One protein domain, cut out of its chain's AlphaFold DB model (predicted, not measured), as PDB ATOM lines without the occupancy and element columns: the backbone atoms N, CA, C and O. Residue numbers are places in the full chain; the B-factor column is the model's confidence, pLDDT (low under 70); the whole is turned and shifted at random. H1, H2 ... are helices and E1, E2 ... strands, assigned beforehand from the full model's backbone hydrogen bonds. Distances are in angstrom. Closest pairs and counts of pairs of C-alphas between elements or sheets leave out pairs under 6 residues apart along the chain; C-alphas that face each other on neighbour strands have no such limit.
ATOM      1  N   TYR A  13     199.421 324.246 222.058       94.81
ATOM      2  CA  TYR A  13     198.014 324.261 222.441       94.81
ATOM      3  C   TYR A  13     197.808 323.341 223.643       94.81
ATOM      4  O   TYR A  13     198.070 322.136 223.594       94.81
ATOM      5  N   HIS A  14     197.342 323.919 224.743       95.50
ATOM      6  CA  HIS A  14     197.039 323.229 225.987       95.50
ATOM      7  C   HIS A  14     195.532 323.084 226.181       95.50
ATOM      8  O   HIS A  14     194.784 324.037 225.966       95.50
ATOM      9  N   LYS A  15     195.097 321.938 226.713       95.25
ATOM     10  CA  LYS A  15     193.721 321.763 227.186       95.25
ATOM     11  C   LYS A  15     193.469 322.665 228.398       95.25
ATOM     12  O   LYS A  15     194.185 322.563 229.402       95.25
ATOM     13  N   ALA A  16     192.478 323.545 228.310       92.62
ATOM     14  CA  ALA A  16     191.981 324.292 229.462       92.62
ATOM     15  C   ALA A  16     191.240 323.335 230.409       92.62
ATOM     16  O   ALA A  16     190.453 322.510 229.947       92.62
ATOM     17  N   ASN A  17     191.527 323.413 231.713       89.00
ATOM     18  CA  ASN A  17     190.966 322.475 232.690       89.00
ATOM     19  C   ASN A  17     190.449 323.166 233.954       89.00
ATOM     20  O   ASN A  17     189.263 323.113 234.248       89.00
ATOM     21  N   LEU A  18     191.336 323.816 234.710       81.44
ATOM     22  CA  LEU A  18     190.979 324.379 236.014       81.44
ATOM     23  C   LEU A  18     190.694 325.872 235.881       81.44
ATOM     24  O   LEU A  18     191.518 326.595 235.319       81.44
ATOM     25  N   ILE A  19     189.564 326.314 236.431       83.06
ATOM     26  CA  ILE A  19     189.170 327.722 236.533       83.06
ATOM     27  C   ILE A  19     189.092 328.067 238.021       83.06
ATOM     28  O   ILE A  19     188.419 327.375 238.782       83.06
ATOM     29  N   ALA A  20     189.805 329.103 238.446       81.69
ATOM     30  CA  ALA A  20     189.739 329.611 239.811       81.69
ATOM     31  C   ALA A  20     188.601 330.644 239.972       81.69
ATOM     32  O   ALA A  20     188.122 331.185 238.972       81.69
ATOM     33  N   PRO A  21     188.166 330.962 241.210       84.25
ATOM     34  CA  PRO A  21     187.074 331.915 241.457       84.25
ATOM     35  C   PRO A  21     187.336 333.334 240.933       84.25
ATOM     36  O   PRO A  21     186.400 334.076 240.665       84.25
ATOM     37  N   ASP A  22     188.607 333.704 240.766       85.19
ATOM     38  CA  ASP A  22     189.042 334.974 240.173       85.19
ATOM     39  C   ASP A  22     189.008 334.967 238.629       85.19
ATOM     40  O   ASP A  22     189.463 335.914 237.988       85.19
ATOM     41  N   GLY A  23     188.507 333.886 238.021       80.00
ATOM     42  CA  GLY A  23     188.451 333.691 236.575       80.00
ATOM     43  C   GLY A  23     189.779 333.264 235.949       80.00
ATOM     44  O   GLY A  23     189.871 333.165 234.723       80.00
ATOM     45  N   SER A  24     190.826 333.002 236.741       82.06
ATOM     46  CA  SER A  24     192.100 332.540 236.189       82.06
ATOM     47  C   SER A  24     192.022 331.081 235.729       82.06
ATOM     48  O   SER A  24     191.483 330.214 236.413       82.06
ATOM     49  N   VAL A  25     192.572 330.803 234.542       84.75
ATOM     50  CA  VAL A  25     192.539 329.473 233.916       84.75
ATOM     51  C   VAL A  25     193.920 328.829 233.971       84.75
ATOM     52  O   VAL A  25     194.932 329.482 233.712       84.75
ATOM     53  N   SER A  26     193.972 327.534 234.278       90.38
ATOM     54  CA  SER A  26     195.195 326.729 234.265       90.38
ATOM     55  C   SER A  26     195.094 325.555 233.283       90.38
ATOM     56  O   SER A  26     194.036 324.925 233.166       90.38
ATOM     57  N   PRO A  27     196.187 325.232 232.565       93.19
ATOM     58  CA  PRO A  27     196.194 324.119 231.627       93.19
ATOM     59  C   PRO A  27     196.220 322.774 232.359       93.19
ATOM     60  O   PRO A  27     196.836 322.651 233.418       93.19
ATOM     61  N   LEU A  28     195.649 321.736 231.744       93.25
ATOM     62  CA  LEU A  28     195.588 320.373 232.291       93.25
ATOM     63  C   LEU A  28     196.963 319.826 232.718       93.25
ATOM     64  O   LEU A  28     197.104 319.119 233.719       93.25
ATOM     65  N   CYS A  29     198.016 320.156 231.968       93.31
ATOM     66  CA  CYS A  29     199.367 319.689 232.265       93.31
ATOM     67  C   CYS A  29     200.052 320.406 233.440       93.31
ATOM     68  O   CYS A  29     201.152 319.999 233.818       93.31
ATOM     69  N   ALA A  30     199.485 321.487 233.981       90.12
ATOM     70  CA  ALA A  30     200.102 322.209 235.086       90.12
ATOM     71  C   ALA A  30     200.061 321.371 236.374       90.12
ATOM     72  O   ALA A  30     199.015 320.851 236.748       90.12
ATOM     73  N   LYS A  31     201.214 321.226 237.044       84.69
ATOM     74  CA  LYS A  31     201.289 320.622 238.389       84.69
ATOM     75  C   LYS A  31     200.786 321.597 239.460       84.69
ATOM     76  O   LYS A  31     200.117 321.182 240.393       84.69
ATOM     77  N   THR A  32     201.087 322.881 239.282       83.44
ATOM     78  CA  THR A  32     200.619 323.991 240.116       83.44
ATOM     79  C   THR A  32     199.848 324.962 239.224       83.44
ATOM     80  O   THR A  32     200.345 325.235 238.125       83.44
ATOM     81  N   PRO A  33     198.681 325.483 239.647       83.75
ATOM     82  CA  PRO A  33     197.933 326.470 238.876       83.75
ATOM     83  C   PRO A  33     198.830 327.622 238.418       83.75
ATOM     84  O   PRO A  33     199.576 328.200 239.210       83.75
ATOM     85  N   ARG A  34     198.800 327.921 237.118       85.94
ATOM     86  CA  ARG A  34     199.598 328.996 236.522       85.94
ATOM     87  C   ARG A  34     198.896 329.585 235.312       85.94
ATOM     88  O   ARG A  34     198.296 328.860 234.518       85.94
ATOM     89  N   LYS A  35     199.084 330.889 235.119       84.75
ATOM     90  CA  LYS A  35     198.704 331.577 233.881       84.75
ATOM     91  C   LYS A  35     199.602 331.104 232.728       84.75
ATOM     92  O   LYS A  35     200.784 330.798 232.929       84.75
ATOM     93  N   LEU A  36     199.044 331.023 231.522       83.62
ATOM     94  CA  LEU A  36     199.814 330.758 230.308       83.62
ATOM     95  C   LEU A  36     200.361 332.054 229.720       83.62
ATOM     96  O   LEU A  36     199.753 333.119 229.822       83.62
ATOM     97  N   ASN A  37     201.533 331.951 229.101       85.62
ATOM     98  CA  ASN A  37     202.094 333.049 228.339       85.62
ATOM     99  C   ASN A  37     201.523 332.981 226.921       85.62
ATOM    100  O   ASN A  37     202.038 332.239 226.090       85.62
ATOM    101  N   LEU A  38     200.489 333.778 226.641       84.75
ATOM    102  CA  LEU A  38     199.770 333.764 225.358       84.75
ATOM    103  C   LEU A  38     200.625 334.166 224.137       84.75
ATOM    104  O   LEU A  38     200.215 333.991 222.983       84.75
ATOM    105  N   LYS A  39     201.837 334.691 224.375       84.81
ATOM    106  CA  LYS A  39     202.831 334.908 223.317       84.81
ATOM    107  C   LYS A  39     203.425 333.589 222.806       84.81
ATOM    108  O   LYS A  39     203.775 333.525 221.638       84.81
ATOM    109  N   LYS A  40     203.527 332.566 223.663       84.38
ATOM    110  CA  LYS A  40     204.187 331.276 223.378       84.38
ATOM    111  C   LYS A  40     203.211 330.103 223.285       84.38
ATOM    112  O   LYS A  40     203.417 329.183 222.502       84.38
ATOM    113  N   ASP A  41     202.140 330.163 224.062       90.62
ATOM    114  CA  ASP A  41     201.221 329.053 224.259       90.62
ATOM    115  C   ASP A  41     199.762 329.502 224.079       90.62
ATOM    116  O   ASP A  41     199.448 330.687 224.184       90.62
ATOM    117  N   VAL A  42     198.853 328.557 223.840       91.38
ATOM    118  CA  VAL A  42     197.414 328.804 223.649       91.38
ATOM    119  C   VAL A  42     196.595 327.850 224.521       91.38
ATOM    120  O   VAL A  42     196.984 326.705 224.744       91.38
ATOM    121  N   TRP A  43     195.449 328.322 225.015       91.31
ATOM    122  CA  TRP A  43     194.419 327.481 225.625       91.31
ATOM    123  C   TRP A  43     193.389 327.051 224.584       91.31
ATOM    124  O   TRP A  43     192.924 327.876 223.804       91.31
ATOM    125  N   THR A  44     192.967 325.792 224.637       92.25
ATOM    126  CA  THR A  44     191.833 325.286 223.863       92.25
ATOM    127  C   THR A  44     190.917 324.427 224.734       92.25
ATOM    128  O   THR A  44     191.372 323.733 225.648       92.25
ATOM    129  N   LEU A  45     189.614 324.497 224.459       91.94
ATOM    130  CA  LEU A  45     188.617 323.554 224.968       91.94
ATOM    131  C   LEU A  45     188.388 322.393 223.995       91.94
ATOM    132  O   LEU A  45     187.871 321.363 224.417       91.94
ATOM    133  N   ASP A  46     188.782 322.543 222.734       93.38
ATOM    134  CA  ASP A  46     188.715 321.484 221.736       93.38
ATOM    135  C   ASP A  46     189.880 320.504 221.920       93.38
ATOM    136  O   ASP A  46     191.046 320.908 221.889       93.38
ATOM    137  N   ASP A  47     189.550 319.226 222.114       93.06
ATOM    138  CA  ASP A  47     190.518 318.149 222.341       93.06
ATOM    139  C   ASP A  47     191.369 317.866 221.103       93.06
ATOM    140  O   ASP A  47     192.560 317.581 221.235       93.06
ATOM    141  N   ALA A  48     190.781 317.980 219.909       93.25
ATOM    142  CA  ALA A  48     191.467 317.691 218.651       93.25
ATOM    143  C   ALA A  48     192.597 318.694 218.360       93.25
ATOM    144  O   ALA A  48     193.601 318.346 217.742       93.25
ATOM    145  N   SER A  49     192.461 319.922 218.857       93.56
ATOM    146  CA  SER A  49     193.450 320.990 218.699       93.56
ATOM    147  C   SER A  49     194.582 320.953 219.737       93.56
ATOM    148  O   SER A  49     195.486 321.787 219.680       93.56
ATOM    149  N   VAL A  50     194.562 320.041 220.719       94.62
ATOM    150  CA  VAL A  50     195.590 319.979 221.772       94.62
ATOM    151  C   VAL A  50     196.902 319.424 221.211       94.62
ATOM    152  O   VAL A  50     196.998 318.258 220.851       94.62
ATOM    153  N   THR A  51     197.963 320.234 221.224       95.00
ATOM    154  CA  THR A  51     199.307 319.821 220.766       95.00
ATOM    155  C   THR A  51     200.296 319.592 221.913       95.00
ATOM    156  O   THR A  51     201.398 319.069 221.722       95.00
ATOM    157  N   CYS A  52     199.926 319.938 223.148       94.44
ATOM    158  CA  CYS A  52     200.753 319.682 224.319       94.44
ATOM    159  C   CYS A  52     200.786 318.184 224.675       94.44
ATOM    160  O   CYS A  52     199.825 317.655 225.234       94.44
ATOM    161  N   LYS A  53     201.945 317.530 224.501       94.94
ATOM    162  CA  LYS A  53     202.164 316.103 224.837       94.94
ATOM    163  C   LYS A  53     201.748 315.720 226.263       94.94
ATOM    164  O   LYS A  53     201.208 314.646 226.488       94.94
ATOM    165  N   LYS A  54     201.971 316.611 227.237       94.38
ATOM    166  CA  LYS A  54     201.577 316.382 228.638       94.38
ATOM    167  C   LYS A  54     200.064 316.469 228.848       94.38
ATOM    168  O   LYS A  54     199.555 315.832 229.759       94.38
ATOM    169  N   CYS A  55     199.369 317.305 228.073       94.56
ATOM    170  CA  CYS A  55     197.908 317.353 228.115       94.56
ATOM    171  C   CYS A  55     197.337 316.091 227.468       94.56
ATOM    172  O   CYS A  55     196.521 315.441 228.104       94.56
ATOM    173  N   LEU A  56     197.841 315.707 226.290       94.94
ATOM    174  CA  LEU A  56     197.426 314.490 225.584       94.94
ATOM    175  C   LEU A  56     197.563 313.243 226.464       94.94
ATOM    176  O   LEU A  56     196.574 312.562 226.698       94.94
ATOM    177  N   SER A  57     198.737 313.029 227.064       94.50
ATOM    178  CA  SER A  57     198.964 311.883 227.955       94.50
ATOM    179  C   SER A  57     197.982 311.839 229.133       94.50
ATOM    180  O   SER A  57     197.487 310.774 229.474       94.50
ATOM    181  N   LYS A  58     197.643 312.988 229.737       93.12
ATOM    182  CA  LYS A  58     196.641 313.035 230.814       93.12
ATOM    183  C   LYS A  58     195.218 312.794 230.311       93.12
ATOM    184  O   LYS A  58     194.420 312.235 231.049       93.12
ATOM    185  N   MET A  59     194.886 313.242 229.099       90.56
ATOM    186  CA  MET A  59     193.567 313.026 228.491       90.56
ATOM    187  C   MET A  59     193.333 311.551 228.162       90.56
ATOM    188  O   MET A  59     192.207 311.083 228.285       90.56
ATOM    189  N   GLU A  60     194.384 310.820 227.783       86.25
ATOM    190  CA  GLU A  60     194.327 309.371 227.573       86.25
ATOM    191  C   GLU A  60     194.065 308.627 228.888       86.25
ATOM    192  O   GLU A  60     193.184 307.779 228.930       86.25
ATOM    193  N   THR A  61     194.728 309.018 229.984       76.44
ATOM    194  CA  THR A  61     194.525 308.412 231.317       76.44
ATOM    195  C   THR A  61     193.132 308.661 231.915       76.44
ATOM    196  O   THR A  61     192.728 307.957 232.828       76.44
ATOM    197  N   ILE A  62     192.391 309.673 231.449       65.38
ATOM    198  CA  ILE A  62     191.040 309.990 231.956       65.38
ATOM    199  C   ILE A  62     189.950 309.166 231.238       65.38
ATOM    200  O   ILE A  62     188.805 309.153 231.681       65.38
ATOM    201  N   LYS A  63     190.274 308.485 230.130       61.34
ATOM    202  CA  LYS A  63     189.304 307.696 229.349       61.34
ATOM    203  C   LYS A  63     189.087 306.261 229.861       61.34
ATOM    204  O   LYS A  63     188.363 305.520 229.199       61.34
TER     205      LYS A  63
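Overview. This is residues 13 to 63 of the 64 residues of an uncharacterized protein of marine sediment metagenome (UniProt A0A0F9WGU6). What shape is this? A small three-stranded sheet, E2 and E3 pairing with different parts of E1, has one helix, H1, packed over E1. What builds it? The 51 printed residues hold E1, E2, E3, H1 in that order; the mixed sheet runs E2, E1, E3. The class is mixed, with under half of the residues in named elements; it is compact, radius of gyration of the C-alphas 10.5 A, spanning 29 by 23 by 18 A.

Along the chain. Where are the strands? E1, residues 13 to 19, begins at C-alpha (198.014, 324.261, 222.441) and is 17.0 A long; E2 is residues 25 to 27, E3 residues 41 to 44. And the helix? H1, residues 53 to 61, 12.6 A long, ends at C-alpha (194.525, 308.412, 231.317).

Arrangement. How do strands pair? E1 and E2 form an antiparallel hairpin, N 26 and O 18 at 2.8 A; E1 and E3 are parallel, N 14 and O 42 at 2.8 A, both within hydrogen-bond range. Where is H1? It is on the sheet over E1, height 10.3 A, on a local plane of just 6 C-alphas; the closest C-alphas, Lys 15 and Cys 55, are 6.2 A apart. Every O i to N i+4 pair in H1 is within hydrogen-bond range.

Size, cuts and confidence. Any cut? The printed part has no cut; the E2 to E3 link is long. What is uncertain? Residues 62 to 63 have pLDDT under 70.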